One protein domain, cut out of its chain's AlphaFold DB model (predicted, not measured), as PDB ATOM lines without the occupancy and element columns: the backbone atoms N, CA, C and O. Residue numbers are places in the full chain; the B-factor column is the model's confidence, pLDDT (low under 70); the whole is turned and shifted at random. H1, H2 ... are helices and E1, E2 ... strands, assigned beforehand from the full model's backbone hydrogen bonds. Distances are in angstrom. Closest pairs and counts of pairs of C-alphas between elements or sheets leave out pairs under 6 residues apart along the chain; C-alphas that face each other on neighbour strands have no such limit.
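AT A GLANCE: This is residues 75 to 263 of the 331 residues of an uncharacterized protein of Gemmobacter aestuarii (UniProt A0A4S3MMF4). One strongly twisted sheet of eight strands, curled like part of a barrel, has helices on one face: H1 and H5 pack on its E6, E7, E8 end, and H2 packs on E2, E3, E5 and E4. H6 packs near the E4 edge and makes, with H1, H2 and H5 on the same face, the second of two layers, a sheet and the helices on one face of it, while H3 is beside E5 and H4 only grazes the sheet. The 189 printed residues, under half of them in named elements, run E1 H1 H2 E2 E3 H3 H4 E4 E5 E6 E7 E8 H5 H6, six helices and eight strands of mixed class. The mixed sheet has the order E4 E5 E3 E2 E1 E6 E7 E8. The whole is compact, with a radius of gyration of the C-alphas of 17.7 A, but elongated, spanning 57 by 37 by 34 A.

HOW THE PARTS SIT: E1, residues 86 to 89, is parallel to E2, residues 126 to 129, with N 89 and O 128 2.8 A apart, and to E6, residues 179 to 187, with N 88 and O 179 2.8 A apart. E6, E7, residues 195 to 203, and E8, residues 209 to 215, form a meander, each strand the antiparallel neighbour of the one before; N 184 and O 198 are 2.9 A apart, as are N 199 and O 213. E3, residues 134 to 140, forms a hairpin with E2, N 127 and O 137 at 2.9 A. E5, residues 165 to 172, is antiparallel to E3, N 170 and O 136 at 2.7 A, and forms a hairpin with E4, residues 158 to 160, N 165 and O 160 at 2.9 A. H1, residues 92 to 100, is on the sheet; its closest C-alphas to E8 are Ala 98 and Gly 215, 4.1 A. H2, residues 115 to 120, is on it too, closest to E5 at C-alphas His 116 and Val 167, 5.9 A. E1, H1, H2 and E2 form a strand-helix-strand unit, two parallel neighbour strands with helices between, its crossover right-handed. E3, H3, residues 144 to 147, H4, residues 149 to 152, and E4 form a split one, E5 between the strands, also right-handed. H3 is on the sheet at a height of 8.2 A, only just over none of its strands, with 2 C-alphas falling on E5 and 2 on E3; H4 only grazes the sheet with residues 151 to 152. H5, residues 236 to 242, lies over E7 at a height of 8.6 A, across the strands at 75 degrees on the local plane. H6, residues 253 to 263, is on the sheet, its closest C-alpha pair with E4 being Asp 256 and Ser 160, 7.1 A. Every O i to N i+4 pair is within hydrogen-bond range in H1, H2, H5 and H6; H3 and H4 are too short for one.

IN THESE COORDINATES: E1 begins at C-alpha 86 (231.254, 176.743, 124.130). E6 measures 25.5 A, E7 25.9 A, E5 21.1 A and E3 18.3 A. H6 measures 15.4 A and ends at C-alpha 263 (233.425, 163.012, 109.429).

THE WHOLE: The C-alphas farthest apart, Pro 191 and Ala 261, are 57.8 A apart. The printed part has no cut. The links H1 to H2 and E8 to H5 are long. Mean pLDDT of the printed part is 77.9; 49 residues are under 70, among them 217 to 233.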
ATOM      1  N   TYR A  75     213.206 181.121 137.278       47.31
ATOM      2  CA  TYR A  75     213.206 182.486 136.786       47.31
ATOM      3  C   TYR A  75     213.033 182.375 135.258       47.31
ATOM      4  O   TYR A  75     213.813 181.710 134.608       47.31
ATOM      5  N   ALA A  76     211.940 182.944 134.738       45.22
ATOM      6  CA  ALA A  76     211.475 182.914 133.344       45.22
ATOM      7  C   ALA A  76     210.899 181.576 132.806       45.22
ATOM      8  O   ALA A  76     211.584 180.625 132.456       45.22
ATOM      9  N   ARG A  77     209.572 181.570 132.601       45.75
ATOM     10  CA  ARG A  77     208.818 180.580 131.798       45.75
ATOM     11  C   ARG A  77     209.112 180.639 130.285       45.75
ATOM     12  O   ARG A  77     208.513 179.881 129.532       45.75
ATOM     13  N   GLN A  78     209.986 181.535 129.836       49.59
ATOM     14  CA  GLN A  78     210.424 181.656 128.444       49.59
ATOM     15  C   GLN A  78     211.916 181.972 128.435       49.59
ATOM     16  O   GLN A  78     212.333 183.082 128.121       49.59
ATOM     17  N   GLU A  79     212.729 181.015 128.856       58.09
ATOM     18  CA  GLU A  79     214.144 181.058 128.510       58.09
ATOM     19  C   GLU A  79     214.287 180.477 127.100       58.09
ATOM     20  O   GLU A  79     213.750 179.410 126.795       58.09
ATOM     21  N   GLN A  80     214.938 181.239 126.222       62.91
ATOM     22  CA  GLN A  80     215.292 180.807 124.874       62.91
ATOM     23  C   GLN A  80     216.256 179.608 124.952       62.91
ATOM     24  O   GLN A  80     216.977 179.480 125.947       62.91
ATOM     25  N   PRO A  81     216.265 178.717 123.942       71.88
ATOM     26  CA  PRO A  81     217.269 177.660 123.860       71.88
ATOM     27  C   PRO A  81     218.678 178.260 123.929       71.88
ATOM     28  O   PRO A  81     218.901 179.395 123.504       71.88
ATOM     29  N   PHE A  82     219.629 177.512 124.484       83.75
ATOM     30  CA  PHE A  82     221.011 177.972 124.538       83.75
ATOM     31  C   PHE A  82     221.607 178.009 123.123       83.75
ATOM     32  O   PHE A  82     221.685 176.978 122.461       83.75
ATOM     33  N   GLU A  83     222.029 179.189 122.664       83.06
ATOM     34  CA  GLU A  83     222.615 179.382 121.324       83.06
ATOM     35  C   GLU A  83     224.155 179.363 121.331       83.06
ATOM     36  O   GLU A  83     224.796 179.396 120.280       83.06
ATOM     37  N   GLY A  84     224.774 179.319 122.514       84.62
ATOM     38  CA  GLY A  84     226.225 179.296 122.638       84.62
ATOM     39  C   GLY A  84     226.838 177.976 122.167       84.62
ATOM     40  O   GLY A  84     226.246 176.911 122.285       84.62
ATOM     41  N   ARG A  85     228.074 178.048 121.664       89.50
ATOM     42  CA  ARG A  85     228.822 176.880 121.160       89.50
ATOM     43  C   ARG A  85     229.905 176.374 122.113       89.50
ATOM     44  O   ARG A  85     230.419 175.282 121.924       89.50
ATOM     45  N   GLY A  86     230.249 177.136 123.146       93.94
ATOM     46  CA  GLY A  86     231.254 176.743 124.130       93.94
ATOM     47  C   GLY A  86     230.891 177.239 125.519       93.94
ATOM     48  O   GLY A  86     230.355 178.344 125.666       93.94
ATOM     49  N   LEU A  87     231.199 176.422 126.526       95.25
ATOM     50  CA  LEU A  87     230.860 176.673 127.924       95.25
ATOM     51  C   LEU A  87     232.082 176.479 128.822       95.25
ATOM     52  O   LEU A  87     232.757 175.464 128.717       95.25
ATOM     53  N   HIS A  88     232.340 177.418 129.726       96.38
ATOM     54  CA  HIS A  88     233.355 177.286 130.768       96.38
ATOM     55  C   HIS A  88     232.704 177.112 132.141       96.38
ATOM     56  O   HIS A  88     231.834 177.889 132.527       96.38
ATOM     57  N   ILE A  89     233.144 176.114 132.901       94.88
ATOM     58  CA  ILE A  89     232.637 175.782 134.230       94.88
ATOM     59  C   ILE A  89     233.824 175.768 135.206       94.88
ATOM     60  O   ILE A  89     234.478 174.738 135.381       94.88
ATOM     61  N   PRO A  90     234.106 176.891 135.887       94.31
ATOM     62  CA  PRO A  90     235.258 176.997 136.780       94.31
ATOM     63  C   PRO A  90     235.181 176.049 137.985       94.31
ATOM     64  O   PRO A  90     236.198 175.560 138.471       94.31
ATOM     65  N   ARG A  91     233.964 175.820 138.494       91.25
ATOM     66  CA  ARG A  91     233.671 175.038 139.706       91.25
ATOM     67  C   ARG A  91     232.635 173.949 139.407       91.25
ATOM     68  O   ARG A  91     231.471 174.095 139.792       91.25
ATOM     69  N   PRO A  92     233.022 172.885 138.676       87.62
ATOM     70  CA  PRO A  92     232.092 171.831 138.271       87.62
ATOM     71  C   PRO A  92     231.523 171.063 139.473       87.62
ATOM     72  O   PRO A  92     230.366 170.654 139.441       87.62
ATOM     73  N   ASP A  93     232.293 170.956 140.559       84.44
ATOM     74  CA  ASP A  93     231.893 170.395 141.853       84.44
ATOM     75  C   ASP A  93     230.686 171.126 142.455       84.44
ATOM     76  O   ASP A  93     229.688 170.509 142.833       84.44
ATOM     77  N   LEU A  94     230.751 172.461 142.506       86.44
ATOM     78  CA  LEU A  94     229.678 173.286 143.057       86.44
ATOM     79  C   LEU A  94     228.466 173.329 142.130       86.44
ATOM     80  O   LEU A  94     227.336 173.372 142.612       86.44
ATOM     81  N   LEU A  95     228.685 173.300 140.813       86.88
ATOM     82  CA  LEU A  95     227.587 173.246 139.853       86.88
ATOM     83  C   LEU A  95     226.817 171.925 139.961       86.88
ATOM     84  O   LEU A  95     225.589 171.950 140.009       86.88
ATOM     85  N   ALA A  96     227.515 170.792 140.065       81.81
ATOM     86  CA  ALA A  96     226.895 169.489 140.291       81.81
ATOM     87  C   ALA A  96     226.144 169.445 141.632       81.81
ATOM     88  O   ALA A  96     225.009 168.966 141.693       81.81
ATOM     89  N   ALA A  97     226.723 170.014 142.696       79.06
ATOM     90  CA  ALA A  97     226.049 170.142 143.986       79.06
ATOM     91  C   ALA A  97     224.759 170.970 143.890       79.06
ATOM     92  O   ALA A  97     223.723 170.570 144.421       79.06
ATOM     93  N   ALA A  98     224.797 172.091 143.168       80.62
ATOM     94  CA  ALA A  98     223.637 172.944 142.951       80.62
ATOM     95  C   ALA A  98     222.554 172.250 142.107       80.62
ATOM     96  O   ALA A  98     221.382 172.282 142.473       80.62
ATOM     97  N   ALA A  99     222.932 171.639 140.981       79.50
ATOM     98  CA  ALA A  99     221.997 171.083 140.003       79.50
ATOM     99  C   ALA A  99     221.400 169.736 140.434       79.50
ATOM    100  O   ALA A  99     220.226 169.464 140.167       79.50
ATOM    101  N   TYR A 100     222.203 168.893 141.087       77.06
ATOM    102  CA  TYR A 100     221.861 167.500 141.381       77.06
ATOM    103  C   TYR A 100     221.741 167.199 142.880       77.06
ATOM    104  O   TYR A 100     221.307 166.110 143.241       77.06
ATOM    105  N   GLY A 101     222.076 168.151 143.758       73.31
ATOM    106  CA  GLY A 101     222.004 167.956 145.208       73.31
ATOM    107  C   GLY A 101     223.101 167.040 145.756       73.31
ATOM    108  O   GLY A 101     222.908 166.415 146.794       73.31
ATOM    109  N   CYS A 102     224.233 166.942 145.062       71.25
ATOM    110  CA  CYS A 102     225.346 166.070 145.429       71.25
ATOM    111  C   CYS A 102     226.328 166.759 146.376       71.25
ATOM    112  O   CYS A 102     226.611 167.946 146.225       71.25
ATOM    113  N   HIS A 103     226.876 166.030 147.351       71.50
ATOM    114  CA  HIS A 103     227.853 166.604 148.279       71.50
ATOM    115  C   HIS A 103     229.101 167.085 147.513       71.50
ATOM    116  O   HIS A 103     229.686 166.270 146.804       71.50
ATOM    117  N   PRO A 104     229.570 168.343 147.662       63.97
ATOM    118  CA  PRO A 104     230.685 168.875 146.865       63.97
ATOM    119  C   PRO A 104     231.969 168.036 146.934       63.97
ATOM    120  O   PRO A 104     232.663 167.888 145.937       63.97
ATOM    121  N   LEU A 105     232.253 167.435 148.098       63.88
ATOM    122  CA  LEU A 105     233.411 166.542 148.292       63.88
ATOM    123  C   LEU A 105     233.297 165.192 147.562       63.88
ATOM    124  O   LEU A 105     234.300 164.517 147.386       63.88
ATOM    125  N   VAL A 106     232.085 164.791 147.178       60.00
ATOM    126  CA  VAL A 106     231.777 163.493 146.551       60.00
ATOM    127  C   VAL A 106     231.374 163.674 145.077       60.00
ATOM    128  O   VAL A 106     231.453 162.750 144.274       60.00
ATOM    129  N   ALA A 107     231.001 164.899 144.689       56.44
ATOM    130  CA  ALA A 107     230.489 165.238 143.367       56.44
ATOM    131  C   ALA A 107     231.472 164.976 142.213       56.44
ATOM    132  O   ALA A 107     231.031 164.818 141.082       56.44
ATOM    133  N   GLN A 108     232.778 164.900 142.477       57.53
ATOM    134  CA  GLN A 108     233.767 164.593 141.438       57.53
ATOM    135  C   GLN A 108     233.707 163.138 140.953       57.53
ATOM    136  O   GLN A 108     233.996 162.902 139.787       57.53
ATOM    137  N   ASN A 109     233.292 162.196 141.808       58.44
ATOM    138  CA  ASN A 109     233.337 160.764 141.492       58.44
ATOM    139  C   ASN A 109     231.940 160.146 141.353       58.44
ATOM    140  O   ASN A 109     231.697 159.416 140.401       58.44
ATOM    141  N   ASP A 110     230.998 160.489 142.239       64.62
ATOM    142  CA  ASP A 110     229.685 159.816 142.269       64.62
ATOM    143  C   ASP A 110     228.569 160.645 141.613       64.62
ATOM    144  O   ASP A 110     227.418 160.215 141.516       64.62
ATOM    145  N   CYS A 111     228.871 161.880 141.203       70.38
ATOM    146  CA  CYS A 111     227.887 162.785 140.616       70.38
ATOM    147  C   CYS A 111     228.502 163.782 139.619       70.38
ATOM    148  O   CYS A 111     228.292 164.995 139.748       70.38
ATOM    149  N   PRO A 112     229.253 163.292 138.616       75.94
ATOM    150  CA  PRO A 112     229.884 164.161 137.639       75.94
ATOM    151  C   PRO A 112     228.844 164.918 136.804       75.94
ATOM    152  O   PRO A 112     227.686 164.512 136.643       75.94
ATOM    153  N   LEU A 113     229.274 166.050 136.247       80.69
ATOM    154  CA  LEU A 113     228.520 166.725 135.197       80.69
ATOM    155  C   LEU A 113     228.536 165.851 133.930       80.69
ATOM    156  O   LEU A 113     229.603 165.351 133.567       80.69
ATOM    157  N   PRO A 114     227.411 165.710 133.211       79.94
ATOM    158  CA  PRO A 114     227.335 164.894 132.002       79.94
ATOM    159  C   PRO A 114     227.946 165.612 130.782       79.94
ATOM    160  O   PRO A 114     227.269 165.865 129.788       79.94
ATOM    161  N   ILE A 115     229.228 165.990 130.859       85.25
ATOM    162  CA  ILE A 115     229.936 166.789 129.840       85.25
ATOM    163  C   ILE A 115     229.853 166.133 128.456       85.25
ATOM    164  O   ILE A 115     229.603 166.806 127.456       85.25
ATOM    165  N   HIS A 116     230.013 164.813 128.409       80.56
ATOM    166  CA  HIS A 116     229.910 164.031 127.185       80.56
ATOM    167  C   HIS A 116     228.515 164.133 126.546       80.56
ATOM    168  O   HIS A 116     228.431 164.314 125.337       80.56
ATOM    169  N   LEU A 117     227.423 164.126 127.325       78.94
ATOM    170  CA  LEU A 117     226.062 164.304 126.793       78.94
ATOM    171  C   LEU A 117     225.856 165.725 126.250       78.94
ATOM    172  O   LEU A 117     225.218 165.914 125.211       78.94
ATOM    173  N   MET A 118     226.418 166.733 126.929       82.00
ATOM    174  CA  MET A 118     226.324 168.135 126.494       82.00
ATOM    175  C   MET A 118     226.965 168.344 125.119       82.00
ATOM    176  O   MET A 118     226.418 169.051 124.277       82.00
ATOM    177  N   ILE A 119     228.114 167.710 124.882       85.81
ATOM    178  CA  ILE A 119     228.836 167.805 123.610       85.81
ATOM    179  C   ILE A 119     228.232 166.849 122.566       85.81
ATOM    180  O   ILE A 119     227.994 167.240 121.425       85.81
ATOM    181  N   GLY A 120     227.926 165.608 122.951       77.81
ATOM    182  CA  GLY A 120     227.413 164.557 122.067       77.81
ATOM    183  C   GLY A 120     226.042 164.862 121.461       77.81
ATOM    184  O   GLY A 120     225.784 164.511 120.314       77.81
ATOM    185  N   SER A 121     225.189 165.602 122.177       72.25
ATOM    186  CA  SER A 121     223.917 166.121 121.644       72.25
ATOM    187  C   SER A 121     224.086 167.266 120.632       72.25
ATOM    188  O   SER A 121     223.095 167.808 120.144       72.25
ATOM    189  N   SER A 122     225.327 167.658 120.311       67.94
ATOM    190  CA  SER A 122     225.667 168.819 119.476       67.94
ATOM    191  C   SER A 122     225.163 170.162 120.020       67.94
ATOM    192  O   SER A 122     225.162 171.158 119.292       67.94
ATOM    193  N   ALA A 123     224.761 170.213 121.296       74.44
ATOM    194  CA  ALA A 123     224.410 171.462 121.961       74.44
ATOM    195  C   ALA A 123     225.646 172.354 122.152       74.44
ATOM    196  O   ALA A 123     225.538 173.574 122.064       74.44
ATOM    197  N   LEU A 124     226.818 171.748 122.366       87.06
ATOM    198  CA  LEU A 124     228.100 172.427 122.540       87.06
ATOM    199  C   LEU A 124     229.172 171.827 121.623       87.06
ATOM    200  O   LEU A 124     229.219 170.616 121.429       87.06
ATOM    201  N   ASP A 125     230.083 172.664 121.126       90.00
ATOM    202  CA  ASP A 125     231.321 172.220 120.473       90.00
ATOM    203  C   ASP A 125     232.369 171.774 121.499       90.00
ATOM    204  O   ASP A 125     233.119 170.828 121.256       90.00
ATOM    205  N   PHE A 126     232.432 172.459 122.645       93.50
ATOM    206  CA  PHE A 126     233.364 172.136 123.719       93.50
ATOM    207  C   PHE A 126     232.875 172.610 125.092       93.50
ATOM    208  O   PHE A 126     232.104 173.570 125.214       93.50
ATOM    209  N   VAL A 127     233.396 171.969 126.137       94.44
ATOM    210  CA  VAL A 127     233.229 172.374 127.539       94.44
ATOM    211  C   VAL A 127     234.598 172.515 128.187       94.44
ATOM    212  O   VAL A 127     235.386 171.578 128.216       94.44
ATOM    213  N   GLU A 128     234.892 173.682 128.733       95.56
ATOM    214  CA  GLU A 128     236.074 173.931 129.553       95.56
ATOM    215  C   GLU A 128     235.709 173.793 131.030       95.56
ATOM    216  O   GLU A 128     234.693 174.329 131.468       95.56
ATOM    217  N   ILE A 129     236.539 173.109 131.814       93.00
ATOM    218  CA  ILE A 129     236.357 172.982 133.263       93.00
ATOM    219  C   ILE A 129     237.619 173.386 134.024       93.00
ATOM    220  O   ILE A 129     238.729 173.229 133.517       93.00
ATOM    221  N   GLY A 130     237.437 173.839 135.264       90.44
ATOM    222  CA  GLY A 130     238.534 174.210 136.162       90.44
ATOM    223  C   GLY A 130     238.921 175.687 136.075       90.44
ATOM    224  O   GLY A 130     238.380 176.443 135.281       90.44
ATOM    225  N   GLN A 131     239.826 176.118 136.951       88.06
ATOM    226  CA  GLN A 131     240.324 177.502 136.995       88.06
ATOM    227  C   GLN A 131     241.791 177.582 136.582       88.06
ATOM    228  O   GLN A 131     242.153 178.450 135.798       88.06
ATOM    229  N   ASP A 132     242.606 176.667 137.105       87.25
ATOM    230  CA  ASP A 132     244.002 176.459 136.735       87.25
ATOM    231  C   ASP A 132     244.433 175.062 137.250       87.25
ATOM    232  O   ASP A 132     244.461 174.860 138.470       87.25
ATOM    233  N   PRO A 133     244.677 174.066 136.376       87.75
ATOM    234  CA  PRO A 133     244.585 174.155 134.921       87.75
ATOM    235  C   PRO A 133     243.133 174.220 134.427       87.75
ATOM    236  O   PRO A 133     242.205 173.737 135.084       87.75
ATOM    237  N   VAL A 134     242.947 174.782 133.229       93.81
ATOM    238  CA  VAL A 134     241.698 174.657 132.467       93.81
ATOM    239  C   VAL A 134     241.800 173.435 131.556       93.81
ATOM    240  O   VAL A 134     242.767 173.269 130.808       93.81
ATOM    241  N   ILE A 135     240.797 172.563 131.626       93.12
ATOM    242  CA  ILE A 135     240.706 171.349 130.814       93.12
ATOM    243  C   ILE A 135     239.545 171.510 129.841       93.12
ATOM    244  O   ILE A 135     238.382 171.564 130.246       93.12
ATOM    245  N   ARG A 136     239.852 171.563 128.546       94.81
ATOM    246  CA  ARG A 136     238.856 171.555 127.476       94.81
ATOM    247  C   ARG A 136     238.486 170.123 127.116       94.81
ATOM    248  O   ARG A 136     239.354 169.325 126.801       94.81
ATOM    249  N   HIS A 137     237.197 169.845 127.100       92.44
ATOM    250  CA  HIS A 137     236.590 168.632 126.580       92.44
ATOM    251  C   HIS A 137     235.985 168.962 125.221       92.44
ATOM    252  O   HIS A 137     235.187 169.897 125.119       92.44
ATOM    253  N   GLU A 138     236.378 168.237 124.181       92.31
ATOM    254  CA  GLU A 138     235.919 168.469 122.810       92.31
ATOM    255  C   GLU A 138     235.621 167.145 122.103       92.31
ATOM    256  O   GLU A 138     236.227 166.117 122.409       92.31
ATOM    257  N   LEU A 139     234.655 167.171 121.179       90.25
ATOM    258  CA  LEU A 139     234.316 166.007 120.365       90.25
ATOM    259  C   LEU A 139     235.441 165.727 119.370       90.25
ATOM    260  O   LEU A 139     235.771 166.572 118.537       90.25
ATOM    261  N   VAL A 140     235.962 164.510 119.415       89.69
ATOM    262  CA  VAL A 140     236.907 163.966 118.446       89.69
ATOM    263  C   VAL A 140     236.197 162.871 117.652       89.69
ATOM    264  O   VAL A 140     235.371 162.148 118.205       89.69
ATOM    265  N   LEU A 141     236.463 162.794 116.347       90.12
ATOM    266  CA  LEU A 141     235.799 161.882 115.409       90.12
ATOM    267  C   LEU A 141     236.842 161.053 114.662       90.12
ATOM    268  O   LEU A 141     237.833 161.617 114.198       90.12
ATOM    269  N   GLY A 142     236.595 159.749 114.510       87.44
ATOM    270  CA  GLY A 142     237.475 158.842 113.774       87.44
ATOM    271  C   GLY A 142     238.851 158.647 114.413       87.44
ATOM    272  O   GLY A 142     239.811 158.375 113.699       87.44
ATOM    273  N   ASP A 143     238.981 158.826 115.730       88.69
ATOM    274  CA  ASP A 143     240.281 158.819 116.407       88.69
ATOM    275  C   ASP A 143     240.453 157.579 117.288       88.69
ATOM    276  O   ASP A 143     239.632 157.279 118.154       88.69
ATOM    277  N   MET A 144     241.565 156.867 117.093       88.81
ATOM    278  CA  MET A 144     241.897 155.656 117.847       88.81
ATOM    279  C   MET A 144     242.130 155.916 119.337       88.81
ATOM    280  O   MET A 144     241.960 154.997 120.135       88.81
ATOM    281  N   ARG A 145     242.455 157.156 119.731       88.44
ATOM    282  CA  ARG A 145     242.596 157.549 121.143       88.44
ATOM    283  C   ARG A 145     241.299 157.382 121.933       88.44
ATOM    284  O   ARG A 145     241.340 157.250 123.155       88.44
ATOM    285  N   CYS A 146     240.149 157.329 121.254       85.88
ATOM    286  CA  CYS A 146     238.875 156.972 121.876       85.88
ATOM    287  C   CYS A 146     238.869 155.558 122.480       85.88
ATOM    288  O   CYS A 146     237.996 155.248 123.284       85.88
ATOM    289  N   PHE A 147     239.833 154.711 122.108       86.00
ATOM    290  CA  PHE A 147     239.942 153.322 122.549       86.00
ATOM    291  C   PHE A 147     241.134 153.060 123.481       86.00
ATOM    292  O   PHE A 147     241.437 151.896 123.758       86.00
ATOM    293  N   ASP A 148     241.838 154.104 123.928       83.25
ATOM    294  CA  ASP A 148     242.943 153.968 124.883       83.25
ATOM    295  C   ASP A 148     242.394 153.575 126.261       83.25
ATOM    296  O   ASP A 148     241.451 154.195 126.746       83.25
ATOM    297  N   GLU A 149     242.994 152.583 126.928       69.06
ATOM    298  CA  GLU A 149     242.498 152.038 128.208       69.06
ATOM    299  C   GLU A 149     242.292 153.108 129.292       69.06
ATOM    300  O   GLU A 149     241.309 153.059 130.028       69.06
ATOM    301  N   SER A 150     243.139 154.143 129.326       68.69
ATOM    302  CA  SER A 150     242.988 155.280 130.247       68.69
ATOM    303  C   SER A 150     241.719 156.110 130.015       68.69
ATOM    304  O   SER A 150     241.296 156.836 130.911       68.69
ATOM    305  N   ASN A 151     241.135 156.028 128.818       63.44
ATOM    306  CA  ASN A 151     239.885 156.683 128.433       63.44
ATOM    307  C   ASN A 151     238.686 155.718 128.506       63.44
ATOM    308  O   ASN A 151     237.547 156.174 128.537       63.44
ATOM    309  N   LEU A 152     238.928 154.401 128.553       54.56
ATOM    310  CA  LEU A 152     237.897 153.360 128.619       54.56
ATOM    311  C   LEU A 152     237.318 153.188 130.033       54.56
ATOM    312  O   LEU A 152     236.113 152.991 130.171       54.56
ATOM    313  N   ASP A 153     238.127 153.367 131.086       47.34
ATOM    314  CA  ASP A 153     237.629 153.450 132.477       47.34
ATOM    315  C   ASP A 153     236.636 154.611 132.679       47.34
ATOM    316  O   ASP A 153     235.840 154.618 133.617       47.34
ATOM    317  N   LEU A 154     236.643 155.577 131.758       49.94
ATOM    318  CA  LEU A 154     235.711 156.688 131.683       49.94
ATOM    319  C   LEU A 154     234.589 156.400 130.669       49.94
ATOM    320  O   LEU A 154     234.223 157.302 129.928       49.94
ATOM    321  N   GLY A 155     234.062 155.170 130.584       50.19
ATOM    322  CA  GLY A 155     233.128 154.696 129.537       50.19
ATOM    323  C   GLY A 155     231.981 155.645 129.126       50.19
ATOM    324  O   GLY A 155     231.485 155.566 128.008       50.19
ATOM    325  N   ASP A 156     231.644 156.606 129.976       63.69
ATOM    326  CA  ASP A 156     230.777 157.752 129.719       63.69
ATOM    327  C   ASP A 156     231.223 158.684 128.564       63.69
ATOM    328  O   ASP A 156     230.394 159.392 128.009       63.69
ATOM    329  N   PHE A 157     232.495 158.740 128.154       76.00
ATOM    330  CA  PHE A 157     232.951 159.723 127.147       76.00
ATOM    331  C   PHE A 157     232.870 159.247 125.688       76.00
ATOM    332  O   PHE A 157     233.105 160.052 124.779       76.00
ATOM    333  N   ILE A 158     232.527 157.981 125.434       82.38
ATOM    334  CA  ILE A 158     232.293 157.478 124.074       82.38
ATOM    335  C   ILE A 158     230.895 157.910 123.620       82.38
ATOM    336  O   ILE A 158     229.893 157.603 124.257       82.38
ATOM    337  N   ILE A 159     230.835 158.633 122.501       85.31
ATOM    338  CA  ILE A 159     229.580 159.081 121.887       85.31
ATOM    339  C   ILE A 159     229.106 158.075 120.844       85.31
ATOM    340  O   ILE A 159     227.915 157.794 120.787       85.31
ATOM    341  N   SER A 160     230.029 157.557 120.030       87.69
ATOM    342  CA  SER A 160     229.769 156.416 119.159       87.69
ATOM    343  C   SER A 160     231.030 155.590 118.959       87.69
ATOM    344  O   SER A 160     232.024 156.075 118.405       87.69
ATOM    345  N   ALA A 161     230.999 154.337 119.417       86.94
ATOM    346  CA  ALA A 161     232.170 153.467 119.399       86.94
ATOM    347  C   ALA A 161     232.612 153.147 117.966       86.94
ATOM    348  O   ALA A 161     233.778 153.336 117.620       86.94
ATOM    349  N   GLY A 162     231.673 152.741 117.107       87.69
ATOM    350  CA  GLY A 162     231.975 152.321 115.736       87.69
ATOM    351  C   GLY A 162     232.500 153.441 114.828       87.69
ATOM    352  O   GLY A 162     233.151 153.158 113.825       87.69
ATOM    353  N   LEU A 163     232.263 154.708 115.186       90.81
ATOM    354  CA  LEU A 163     232.827 155.876 114.497       90.81
ATOM    355  C   LEU A 163     234.112 156.402 115.143       90.81
ATOM    356  O   LEU A 163     234.675 157.378 114.645       90.81
ATOM    357  N   GLY A 164     234.562 155.821 116.262       89.00
ATOM    358  CA  GLY A 164     235.638 156.405 117.069       89.00
ATOM    359  C   GLY A 164     235.305 157.844 117.460       89.00
ATOM    360  O   GLY A 164     236.141 158.736 117.321       89.00
ATOM    361  N   ALA A 165     234.044 158.083 117.834       89.75
ATOM    362  CA  ALA A 165     233.546 159.380 118.250       89.75
ATOM    363  C   ALA A 165     233.495 159.431 119.777       89.75
ATOM    364  O   ALA A 165     232.724 158.706 120.408       89.75
ATOM    365  N   CYS A 166     234.301 160.296 120.379       88.44
ATOM    366  CA  CYS A 166     234.369 160.442 121.828       88.44
ATOM    367  C   CYS A 166     234.706 161.878 122.227       88.44
ATOM    368  O   CYS A 166     235.127 162.695 121.407       88.44
ATOM    369  N   VAL A 167     234.518 162.193 123.501       89.38
ATOM    370  CA  VAL A 167     234.896 163.480 124.075       89.38
ATOM    371  C   VAL A 167     236.220 163.322 124.808       89.38
ATOM    372  O   VAL A 167     236.287 162.623 125.814       89.38
ATOM    373  N   LEU A 168     237.273 163.983 124.324       88.81
ATOM    374  CA  LEU A 168     238.606 163.880 124.921       88.81
ATOM    375  C   LEU A 168     238.994 165.158 125.675       88.81
ATOM    376  O   LEU A 168     238.731 166.262 125.184       88.81
ATOM    377  N   PRO A 169     239.640 165.030 126.849       89.50
ATOM    378  CA  PRO A 169     240.190 166.164 127.572       89.50
ATOM    379  C   PRO A 169     241.514 166.633 126.952       89.50
ATOM    380  O   PRO A 169     242.372 165.840 126.561       89.50
ATOM    381  N   ARG A 170     241.724 167.948 126.932       90.69
ATOM    382  CA  ARG A 170     242.965 168.610 126.529       90.69
ATOM    383  C   ARG A 170     243.233 169.800 127.441       90.69
ATOM    384  O   ARG A 170     242.367 170.649 127.635       90.69
ATOM    385  N   MET A 171     244.449 169.887 127.977       90.75
ATOM    386  CA  MET A 171     244.875 171.060 128.746       90.75
ATOM    387  C   MET A 171     244.955 172.295 127.842       90.75
ATOM    388  O   MET A 171     245.437 172.216 126.706       90.75
ATOM    389  N   THR A 172     244.496 173.436 128.347       92.56
ATOM    390  CA  THR A 172     244.602 174.734 127.673       92.56
ATOM    391  C   THR A 172     245.316 175.742 128.568       92.56
ATOM    392  O   THR A 172     245.315 175.619 129.789       92.56
ATOM    393  N   GLU A 173     245.929 176.760 127.959       87.31
ATOM    394  CA  GLU A 173     246.610 177.843 128.694       87.31
ATOM    395  C   GLU A 173     245.630 178.746 129.463       87.31
ATOM    396  O   GLU A 173     246.027 179.492 130.354       87.31
ATOM    397  N   GLY A 174     244.340 178.681 129.128       90.81
ATOM    398  CA  GLY A 174     243.277 179.415 129.796       90.81
ATOM    399  C   GLY A 174     241.903 179.095 129.218       90.81
ATOM    400  O   GLY A 174     241.773 178.348 128.241       90.81
ATOM    401  N   ALA A 175     240.874 179.670 129.838       92.94
ATOM    402  CA  ALA A 175     239.499 179.554 129.376       92.94
ATOM    403  C   ALA A 175     239.230 180.519 128.216       92.94
ATOM    404  O   ALA A 175     239.544 181.707 128.296       92.94
ATOM    405  N   SER A 176     238.598 180.018 127.160       94.81
ATOM    406  CA  SER A 176     238.232 180.784 125.963       94.81
ATOM    407  C   SER A 176     236.773 180.591 125.548       94.81
ATOM    408  O   SER A 176     236.337 181.157 124.548       94.81
ATOM    409  N   ALA A 177     235.992 179.822 126.313       96.06
ATOM    410  CA  ALA A 177     234.566 179.684 126.068       96.06
ATOM    411  C   ALA A 177     233.843 181.050 126.102       96.06
ATOM    412  O   ALA A 177     234.061 181.826 127.045       96.06
ATOM    413  N   PRO A 178     232.931 181.314 125.143       95.44
ATOM    414  CA  PRO A 178     232.149 182.552 125.092       95.44
ATOM    415  C   PRO A 178     231.144 182.675 126.243       95.44
ATOM    416  O   PRO A 178     230.685 183.772 126.545       95.44
ATOM    417  N   HIS A 179     230.814 181.567 126.908       96.38
ATOM    418  CA  HIS A 179     229.918 181.543 128.058       96.38
ATOM    419  C   HIS A 179     230.604 180.924 129.268       96.38
ATOM    420  O   HIS A 179     231.430 180.020 129.133       96.38
ATOM    421  N   VAL A 180     230.236 181.385 130.458       96.38
ATOM    422  CA  VAL A 180     230.720 180.854 131.732       96.38
ATOM    423  C   VAL A 180     229.548 180.560 132.661       96.38
ATOM    424  O   VAL A 180     228.582 181.321 132.703       96.38
ATOM    425  N   VAL A 181     229.621 179.452 133.397       94.81
ATOM    426  CA  VAL A 181     228.713 179.174 134.514       94.81
ATOM    427  C   VAL A 181     229.427 179.499 135.809       94.81
ATOM    428  O   VAL A 181     230.290 178.746 136.259       94.81
ATOM    429  N   GLU A 182     229.067 180.617 136.422       95.06
ATOM    430  CA  GLU A 182     229.593 180.987 137.729       95.06
ATOM    431  C   GLU A 182     228.694 180.447 138.831       95.06
ATOM    432  O   GLU A 182     227.470 180.555 138.768       95.06
ATOM    433  N   VAL A 183     229.312 179.862 139.858       91.81
ATOM    434  CA  VAL A 183     228.597 179.331 141.016       91.81
ATOM    435  C   VAL A 183     229.105 180.011 142.274       91.81
ATOM    436  O   VAL A 183     230.292 179.946 142.593       91.81
ATOM    437  N   THR A 184     228.197 180.654 143.008       91.62
ATOM    438  CA  THR A 184     228.507 181.336 144.269       91.62
ATOM    439  C   THR A 184     227.726 180.723 145.422       91.62
ATOM    440  O   THR A 184     226.511 180.541 145.335       91.62
ATOM    441  N   GLU A 185     228.408 180.419 146.529       88.88
ATOM    442  CA  GLU A 185     227.724 180.081 147.777       88.88
ATOM    443  C   GLU A 185     227.074 181.346 148.350       88.88
ATOM    444  O   GLU A 185     227.685 182.411 148.472       88.88
ATOM    445  N   ARG A 186     225.804 181.222 148.708       87.69
ATOM    446  CA  ARG A 186     224.983 182.255 149.321       87.69
ATOM    447  C   ARG A 186     224.285 181.669 150.538       87.69
ATOM    448  O   ARG A 186     224.260 180.462 150.757       87.69
ATOM    449  N   ARG A 187     223.712 182.539 151.362       84.38
ATOM    450  CA  ARG A 187     222.916 182.141 152.524       84.38
ATOM    451  C   ARG A 187     221.603 182.881 152.502       84.38
ATOM    452  O   ARG A 187     221.561 184.049 152.110       84.38
ATOM    453  N   LEU A 188     220.538 182.203 152.917       78.00
ATOM    454  CA  LEU A 188     219.280 182.886 153.175       78.00
ATOM    455  C   LEU A 188     219.488 183.967 154.229       78.00
ATOM    456  O   LEU A 188     220.378 183.877 155.085       78.00
ATOM    457  N   ALA A 189     218.641 184.990 154.165       74.00
ATOM    458  CA  ALA A 189     218.510 185.891 155.288       74.00
ATOM    459  C   ALA A 189     218.160 185.078 156.546       74.00
ATOM    460  O   ALA A 189     217.696 183.937 156.501       74.00
ATOM    461  N   TRP A 190     218.434 185.669 157.696       67.19
ATOM    462  CA  TRP A 190     217.977 185.134 158.969       67.19
ATOM    463  C   TRP A 190     216.451 184.882 158.930       67.19
ATOM    464  O   TRP A 190     215.772 185.706 158.327       67.19
ATOM    465  N   PRO A 191     215.887 183.809 159.530       63.41
ATOM    466  CA  PRO A 191     216.436 183.006 160.628       63.41
ATOM    467  C   PRO A 191     217.232 181.750 160.253       63.41
ATOM    468  O   PRO A 191     218.164 181.432 160.991       63.41
ATOM    469  N   SER A 192     216.950 181.050 159.148       70.94
ATOM    470  CA  SER A 192     217.636 179.768 158.886       70.94
ATOM    471  C   SER A 192     219.109 179.916 158.537       70.94
ATOM    472  O   SER A 192     219.908 179.040 158.862       70.94
ATOM    473  N   ARG A 193     219.470 180.998 157.828       75.12
ATOM    474  CA  ARG A 193     220.794 181.165 157.203       75.12
ATOM    475  C   ARG A 193     221.231 179.944 156.384       75.12
ATOM    476  O   ARG A 193     222.432 179.691 156.259       75.12
ATOM    477  N   MET A 194     220.259 179.198 155.854       78.00
ATOM    478  CA  MET A 194     220.500 177.990 155.077       78.00
ATOM    479  C   MET A 194     221.422 178.335 153.897       78.00
ATOM    480  O   MET A 194     221.131 179.302 153.177       78.00
ATOM    481  N   PRO A 195     222.545 177.616 153.718       80.75
ATOM    482  CA  PRO A 195     223.393 177.808 152.556       80.75
ATOM    483  C   PRO A 195     222.674 177.321 151.295       80.75
ATOM    484  O   PRO A 195     221.931 176.341 151.324       80.75
ATOM    485  N   TYR A 196     222.904 178.017 150.192       83.19
ATOM    486  CA  TYR A 196     222.472 177.624 148.856       83.19
ATOM    487  C   TYR A 196     223.535 178.052 147.843       83.19
ATOM    488  O   TYR A 196     224.333 178.949 148.112       83.19
ATOM    489  N   TRP A 197     223.543 177.435 146.670       87.31
ATOM    490  CA  TRP A 197     224.424 177.810 145.571       87.31
ATOM    491  C   TRP A 197     223.622 178.497 144.488       87.31
ATOM    492  O   TRP A 197     222.646 177.944 143.986       87.31
ATOM    493  N   ARG A 198     224.050 179.699 144.126       89.19
ATOM    494  CA  ARG A 198     223.538 180.417 142.969       89.19
ATOM    495  C   ARG A 198     224.418 180.104 141.776       89.19
ATOM    496  O   ARG A 198     225.596 180.451 141.813       89.19
ATOM    497  N   ALA A 199     223.837 179.493 140.755       89.88
ATOM    498  CA  ALA A 199     224.472 179.274 139.467       89.88
ATOM    499  C   ALA A 199     223.923 180.276 138.444       89.88
ATOM    500  O   ALA A 199     222.706 180.422 138.301       89.88
ATOM    501  N   GLU A 200     224.817 180.956 137.736       91.88
ATOM    502  CA  GLU A 200     224.494 181.947 136.710       91.88
ATOM    503  C   GLU A 200     225.232 181.595 135.420       91.88
ATOM    504  O   GLU A 200     226.448 181.421 135.416       91.88
ATOM    505  N   LEU A 201     224.485 181.484 134.322       92.38
ATOM    506  CA  LEU A 201     225.027 181.384 132.973       92.38
ATOM    507  C   LEU A 201     225.237 182.794 132.437       92.38
ATOM    508  O   LEU A 201     224.277 183.557 132.315       92.38
ATOM    509  N   ILE A 202     226.477 183.124 132.109       93.81
ATOM    510  CA  ILE A 202     226.903 184.475 131.759       93.81
ATOM    511  C   ILE A 202     227.564 184.447 130.382       93.81
ATOM    512  O   ILE A 202     228.424 183.607 130.112       93.81
ATOM    513  N   GLU A 203     227.175 185.374 129.512       94.31
ATOM    514  CA  GLU A 203     227.906 185.680 128.281       94.31
ATOM    515  C   GLU A 203     229.163 186.485 128.635       94.31
ATOM    516  O   GLU A 203     229.073 187.559 129.233       94.31
ATOM    517  N   ARG A 204     230.345 185.961 128.299       94.00
ATOM    518  CA  ARG A 204     231.630 186.490 128.777       94.00
ATOM    519  C   ARG A 204     231.914 187.901 128.265       94.00
ATOM    520  O   ARG A 204     232.397 188.727 129.035       94.00
ATOM    521  N   ASP A 205     231.596 188.173 127.003       93.31
ATOM    522  CA  ASP A 205     231.911 189.452 126.356       93.31
ATOM    523  C   ASP A 205     231.053 190.606 126.891       93.31
ATOM    524  O   ASP A 205     231.532 191.728 127.047       93.31
ATOM    525  N   SER A 206     229.779 190.335 127.187       93.94
ATOM    526  CA  SER A 206     228.815 191.350 127.625       93.94
ATOM    527  C   SER A 206     228.610 191.389 129.144       93.94
ATOM    528  O   SER A 206     228.077 192.367 129.670       93.94
ATOM    529  N   GLY A 207     228.978 190.319 129.857       93.06
ATOM    530  CA  GLY A 207     228.637 190.109 131.265       93.06
ATOM    531  C   GLY A 207     227.142 189.862 131.506       93.06
ATOM    532  O   GLY A 207     226.681 189.900 132.648       93.06
ATOM    533  N   LYS A 208     226.349 189.641 130.451       91.19
ATOM    534  CA  LYS A 208     224.903 189.445 130.556       91.19
ATOM    535  C   LYS A 208     224.590 188.074 131.149       91.19
ATOM    536  O   LYS A 208     225.005 187.047 130.617       91.19
ATOM    537  N   VAL A 209     223.773 188.057 132.202       90.25
ATOM    538  CA  VAL A 209     223.201 186.822 132.757       90.25
ATOM    539  C   VAL A 209     222.085 186.331 131.833       90.25
ATOM    540  O   VAL A 209     221.067 187.007 131.668       90.25
ATOM    541  N   LEU A 210     222.285 185.163 131.226       86.62
ATOM    542  CA  LEU A 210     221.348 184.526 130.297       86.62
ATOM    543  C   LEU A 210     220.346 183.616 131.008       86.62
ATOM    544  O   LEU A 210     219.189 183.546 130.612       86.62
ATOM    545  N   SER A 211     220.794 182.920 132.052       87.19
ATOM    546  CA  SER A 211     219.979 181.997 132.844       87.19
ATOM    547  C   SER A 211     220.540 181.913 134.257       87.19
ATOM    548  O   SER A 211     221.729 182.164 134.480       87.19
ATOM    549  N   ARG A 212     219.690 181.587 135.232       87.12
ATOM    550  CA  ARG A 212     220.114 181.419 136.625       87.12
ATOM    551  C   ARG A 212     219.217 180.466 137.392       87.12
ATOM    552  O   ARG A 212     217.998 180.465 137.212       87.12
ATOM    553  N   PHE A 213     219.801 179.743 138.336       82.88
ATOM    554  CA  PHE A 213     219.043 178.982 139.322       82.88
ATOM    555  C   PHE A 213     219.760 178.952 140.673       82.88
ATOM    556  O   PHE A 213     220.971 179.146 140.766       82.88
ATOM    557  N   ASP A 214     218.983 178.710 141.727       83.56
ATOM    558  CA  ASP A 214     219.481 178.547 143.089       83.56
ATOM    559  C   ASP A 214     219.252 177.087 143.510       83.56
ATOM    560  O   ASP A 214     218.108 176.639 143.502       83.56
ATOM    561  N   GLY A 215     220.310 176.359 143.871       79.12
ATOM    562  CA  GLY A 215     220.273 174.956 144.301       79.12
ATOM    563  C   GLY A 215     220.776 174.752 145.734       79.12
ATOM    564  O   GLY A 215     221.425 175.624 146.311       79.12
ATOM    565  N   TRP A 216     220.486 173.600 146.336       76.81
ATOM    566  CA  TRP A 216     220.965 173.221 147.672       76.81
ATOM    567  C   TRP A 216     221.117 171.705 147.778       76.81
ATOM    568  O   TRP A 216     220.502 170.951 147.027       76.81
ATOM    569  N   LEU A 217     221.900 171.265 148.761       68.12
ATOM    570  CA  LEU A 217     221.978 169.866 149.153       68.12
ATOM    571  C   LEU A 217     220.611 169.510 149.719       68.12
ATOM    572  O   LEU A 217     220.203 170.077 150.734       68.12
ATOM    573  N   GLY A 218     219.878 168.623 149.048       54.50
ATOM    574  CA  GLY A 218     218.722 167.986 149.665       54.50
ATOM    575  C   GLY A 218     219.224 167.266 150.911       54.50
ATOM    576  O   GLY A 218     219.915 166.263 150.801       54.50
ATOM    577  N   MET A 219     218.980 167.834 152.089       43.47
ATOM    578  CA  MET A 219     219.337 167.215 153.357       43.47
ATOM    579  C   MET A 219     218.065 166.759 154.045       43.47
ATOM    580  O   MET A 219     217.245 167.599 154.434       43.47
ATOM    581  N   ASP A 220     217.978 165.447 154.259       39.50
ATOM    582  CA  ASP A 220     217.113 164.861 155.272       39.50
ATOM    583  C   ASP A 220     217.418 165.536 156.616       39.50
ATOM    584  O   ASP A 220     218.567 165.692 157.045       39.50
ATOM    585  N   GLY A 221     216.364 166.078 157.217       33.28
ATOM    586  CA  GLY A 221     216.453 167.068 158.275       33.28
ATOM    587  C   GLY A 221     217.031 166.530 159.578       33.28
ATOM    588  O   GLY A 221     216.379 165.766 160.278       33.28
ATOM    589  N   PHE A 222     218.192 167.051 159.977       29.25
ATOM    590  CA  PHE A 222     218.606 167.016 161.385       29.25
ATOM    591  C   PHE A 222     218.643 168.393 162.063       29.25
ATOM    592  O   PHE A 222     218.652 168.449 163.287       29.25
ATOM    593  N   TRP A 223     218.590 169.509 161.314       31.09
ATOM    594  CA  TRP A 223     218.800 170.846 161.908       31.09
ATOM    595  C   TRP A 223     217.880 171.972 161.411       31.09
ATOM    596  O   TRP A 223     217.903 173.063 161.976       31.09
ATOM    597  N   PHE A 224     217.044 171.739 160.394       41.09
ATOM    598  CA  PHE A 224     216.207 172.784 159.795       41.09
ATOM    599  C   PHE A 224     214.765 172.292 159.655       41.09
ATOM    600  O   PHE A 224     214.491 171.342 158.931       41.09
ATOM    601  N   ALA A 225     213.834 172.947 160.354       39.50
ATOM    602  CA  ALA A 225     212.447 172.504 160.544       39.50
ATOM    603  C   ALA A 225     211.551 172.550 159.283       39.50
ATOM    604  O   ALA A 225     210.339 172.426 159.401       39.50
ATOM    605  N   THR A 226     212.109 172.787 158.095       48.22
ATOM    606  CA  THR A 226     211.429 172.770 156.782       48.22
ATOM    607  C   THR A 226     212.502 173.012 155.720       48.22
ATOM    608  O   THR A 226     212.713 174.138 155.251       48.22
ATOM    609  N   ASN A 227     213.264 171.969 155.399       50.16
ATOM    610  CA  ASN A 227     214.021 171.960 154.155       50.16
ATOM    611  C   ASN A 227     213.066 171.524 153.042       50.16
ATOM    612  O   ASN A 227     212.292 170.598 153.256       50.16
ATOM    613  N   PRO A 228     213.062 172.191 151.884       52.72
ATOM    614  CA  PRO A 228     212.303 171.706 150.739       52.72
ATOM    615  C   PRO A 228     212.779 170.297 150.352       52.72
ATOM    616  O   PRO A 228     213.974 170.087 150.141       52.72
ATOM    617  N   ASP A 229     211.829 169.365 150.229       50.88
ATOM    618  CA  ASP A 229     212.050 167.926 149.995       50.88
ATOM    619  C   ASP A 229     212.845 167.611 148.716       50.88
ATOM    620  O   ASP A 229     213.261 166.475 148.491       50.88
ATOM    621  N   ARG A 230     213.018 168.597 147.824       53.16
ATOM    622  CA  ARG A 230     213.740 168.454 146.558       53.16
ATOM    623  C   ARG A 230     214.588 169.695 146.270       53.16
ATOM    624  O   ARG A 230     214.107 170.809 146.494       53.16
ATOM    625  N   PRO A 231     215.813 169.534 145.737       57.34
ATOM    626  CA  PRO A 231     216.583 170.655 145.216       57.34
ATOM    627  C   PRO A 231     215.809 171.336 144.085       57.34
ATOM    628  O   PRO A 231     215.158 170.680 143.263       57.34
ATOM    629  N   ARG A 232     215.883 172.666 144.031       68.69
ATOM    630  CA  ARG A 232     215.463 173.416 142.846       68.69
ATOM    631  C   ARG A 232     216.335 173.008 141.669       68.69
ATOM    632  O   ARG A 232     217.557 173.029 141.760       68.69
ATOM    633  N   ARG A 233     215.684 172.630 140.573       67.75
ATOM    634  CA  ARG A 233     216.359 172.214 139.347       67.75
ATOM    635  C   ARG A 233     216.594 173.419 138.437       67.75
ATOM    636  O   ARG A 233     215.785 174.351 138.466       67.75
ATOM    637  N   PRO A 234     217.664 173.399 137.625       73.81
ATOM    638  CA  PRO A 234     217.834 174.381 136.566       73.81
ATOM    639  C   PRO A 234     216.599 174.402 135.650       73.81
ATOM    640  O   PRO A 234     215.909 173.391 135.494       73.81
ATOM    641  N   MET A 235     216.321 175.562 135.055       71.88
ATOM    642  CA  MET A 235     215.301 175.763 134.020       71.88
ATOM    643  C   MET A 235     215.945 176.391 132.776       71.88
ATOM    644  O   MET A 235     217.100 176.813 132.827       71.88
ATOM    645  N   GLY A 236     215.234 176.351 131.646       78.06
ATOM    646  CA  GLY A 236     215.655 176.996 130.403       78.06
ATOM    647  C   GLY A 236     217.015 176.565 129.861       78.06
ATOM    648  O   GLY A 236     217.255 175.368 129.710       78.06
ATOM    649  N   ALA A 237     217.896 177.524 129.563       82.69
ATOM    650  CA  ALA A 237     219.203 177.241 128.961       82.69
ATOM    651  C   ALA A 237     220.065 176.361 129.878       82.69
ATOM    652  O   ALA A 237     220.645 175.370 129.436       82.69
ATOM    653  N   LEU A 238     220.083 176.655 131.183       82.88
ATOM    654  CA  LEU A 238     220.780 175.810 132.152       82.88
ATOM    655  C   LEU A 238     220.101 174.448 132.321       82.88
ATOM    656  O   LEU A 238     220.803 173.474 132.565       82.88
ATOM    657  N   ALA A 239     218.775 174.327 132.171       78.62
ATOM    658  CA  ALA A 239     218.132 173.007 132.179       78.62
ATOM    659  C   ALA A 239     218.532 172.168 130.979       78.62
ATOM    660  O   ALA A 239     218.794 170.987 131.149       78.62
ATOM    661  N   GLN A 240     218.575 172.767 129.790       78.56
ATOM    662  CA  GLN A 240     218.996 172.080 128.577       78.56
ATOM    663  C   GLN A 240     220.432 171.569 128.719       78.56
ATOM    664  O   GLN A 240     220.696 170.406 128.439       78.56
ATOM    665  N   LEU A 241     221.335 172.423 129.210       80.75
ATOM    666  CA  LEU A 241     222.736 172.067 129.417       80.75
ATOM    667  C   LEU A 241     222.911 171.026 130.530       80.75
ATOM    668  O   LEU A 241     223.733 170.131 130.403       80.75
ATOM    669  N   MET A 242     222.159 171.126 131.627       78.25
ATOM    670  CA  MET A 242     222.322 170.255 132.800       78.25
ATOM    671  C   MET A 242     221.388 169.041 132.801       78.25
ATOM    672  O   MET A 242     221.400 168.265 133.766       78.25
ATOM    673  N   ALA A 243     220.561 168.871 131.769       74.12
ATOM    674  CA  ALA A 243     219.694 167.716 131.635       74.12
ATOM    675  C   ALA A 243     220.561 166.459 131.594       74.12
ATOM    676  O   ALA A 243     221.346 166.249 130.672       74.12
ATOM    677  N   ARG A 244     220.396 165.602 132.603       66.38
ATOM    678  CA  ARG A 244     220.816 164.210 132.487       66.38
ATOM    679  C   ARG A 244     219.856 163.599 131.484       66.38
ATOM    680  O   ARG A 244     218.705 163.350 131.830       66.38
ATOM    681  N   GLN A 245     220.268 163.504 130.226       58.34
ATOM    682  CA  GLN A 245     219.512 162.682 129.295       58.34
ATOM    683  C   GLN A 245     219.594 161.252 129.817       58.34
ATOM    684  O   GLN A 245     220.670 160.819 130.234       58.34
ATOM    685  N   ASP A 246     218.454 160.566 129.875       50.97
ATOM    686  CA  ASP A 246     218.382 159.162 130.269       50.97
ATOM    687  C   ASP A 246     219.093 158.328 129.201       50.97
ATOM    688  O   ASP A 246     218.454 157.832 128.283       50.97
ATOM    689  N   GLY A 247     220.424 158.250 129.309       50.44
ATOM    690  CA  GLY A 247     221.320 157.653 128.329       50.44
ATOM    691  C   GLY A 247     221.242 158.357 126.973       50.44
ATOM    692  O   GLY A 247     220.198 158.401 126.326       50.44
ATOM    693  N   LEU A 248     222.368 158.836 126.444       55.34
ATOM    694  CA  LEU A 248     222.476 158.773 124.988       55.34
ATOM    695  C   LEU A 248     222.292 157.297 124.650       55.34
ATOM    696  O   LEU A 248     223.106 156.470 125.057       55.34
ATOM    697  N   ASN A 249     221.182 156.950 124.000       59.28
ATOM    698  CA  ASN A 249     221.000 155.585 123.552       59.28
ATOM    699  C   ASN A 249     222.192 155.284 122.635       59.28
ATOM    700  O   ASN A 249     222.372 155.968 121.628       59.28
ATOM    701  N   ALA A 250     223.027 154.305 122.997       59.34
ATOM    702  CA  ALA A 250     224.163 153.890 122.175       59.34
ATOM    703  C   ALA A 250     223.716 153.522 120.747       59.34
ATOM    704  O   ALA A 250     224.514 153.565 119.829       59.34
ATOM    705  N   TYR A 251     222.422 153.252 120.548       67.19
ATOM    706  CA  TYR A 251     221.796 152.933 119.271       67.19
ATOM    707  C   TYR A 251     221.040 154.116 118.619       67.19
ATOM    708  O   TYR A 251     220.171 153.891 117.769       67.19
ATOM    709  N   ASP A 252     221.301 155.371 119.012       75.94
ATOM    710  CA  ASP A 252     220.653 156.547 118.412       75.94
ATOM    711  C   ASP A 252     221.110 156.777 116.962       75.94
ATOM    712  O   ASP A 252     222.121 157.415 116.664       75.94
ATOM    713  N   ARG A 253     220.277 156.301 116.033       78.38
ATOM    714  CA  ARG A 253     220.488 156.444 114.593       78.38
ATOM    715  C   ARG A 253     220.641 157.897 114.139       78.38
ATOM    716  O   ARG A 253     221.445 158.148 113.248       78.38
ATOM    717  N   ALA A 254     219.864 158.835 114.683       81.12
ATOM    718  CA  ALA A 254     219.883 160.216 114.197       81.12
ATOM    719  C   ALA A 254     221.225 160.890 114.509       81.12
ATOM    720  O   ALA A 254     221.765 161.627 113.680       81.12
ATOM    721  N   ARG A 255     221.779 160.589 115.687       83.50
ATOM    722  CA  ARG A 255     223.119 161.010 116.092       83.50
ATOM    723  C   ARG A 255     224.183 160.413 115.175       83.50
ATOM    724  O   ARG A 255     224.987 161.162 114.628       83.50
ATOM    725  N   ASP A 256     224.175 159.098 114.975       84.81
ATOM    726  CA  ASP A 256     225.200 158.430 114.166       84.81
ATOM    727  C   ASP A 256     225.158 158.883 112.700       84.81
ATOM    728  O   ASP A 256     226.206 159.140 112.111       84.81
ATOM    729  N   ASP A 257     223.964 159.076 112.127       85.88
ATOM    730  CA  ASP A 257     223.790 159.620 110.774       85.88
ATOM    731  C   ASP A 257     224.370 161.052 110.672       85.88
ATOM    732  O   ASP A 257     225.005 161.403 109.673       85.88
ATOM    733  N   ALA A 258     224.214 161.881 111.713       85.69
ATOM    734  CA  ALA A 258     224.800 163.223 111.765       85.69
ATOM    735  C   ALA A 258     226.336 163.195 111.897       85.69
ATOM    736  O   ALA A 258     227.030 163.981 111.243       85.69
ATOM    737  N   LEU A 259     226.880 162.284 112.709       86.75
ATOM    738  CA  LEU A 259     228.325 162.091 112.860       86.75
ATOM    739  C   LEU A 259     228.956 161.564 111.561       86.75
ATOM    740  O   LEU A 259     229.969 162.106 111.109       86.75
ATOM    741  N   LEU A 260     228.307 160.592 110.915       88.25
ATOM    742  CA  LEU A 260     228.680 160.064 109.601       88.25
ATOM    743  C   LEU A 260     228.704 161.156 108.532       88.25
ATOM    744  O   LEU A 260     229.651 161.233 107.752       88.25
ATOM    745  N   ALA A 261     227.700 162.036 108.508       88.06
ATOM    746  CA  ALA A 261     227.667 163.155 107.571       88.06
ATOM    747  C   ALA A 261     228.808 164.164 107.804       88.06
ATOM    748  O   ALA A 261     229.260 164.808 106.857       88.06
ATOM    749  N   LYS A 262     229.277 164.308 109.051       85.19
ATOM    750  CA  LYS A 262     230.315 165.274 109.436       85.19
ATOM    751  C   LYS A 262     231.735 164.784 109.151       85.19
ATOM    752  O   LYS A 262     232.546 165.574 108.673       85.19
ATOM    753  N   ALA A 263     232.052 163.531 109.476       84.31
ATOM    754  CA  ALA A 263     233.425 163.012 109.429       84.31
ATOM    755  C   ALA A 263     233.603 161.748 108.576       84.31
ATOM    756  O   ALA A 263     234.735 161.329 108.341       84.31
TER     757      ALA A 263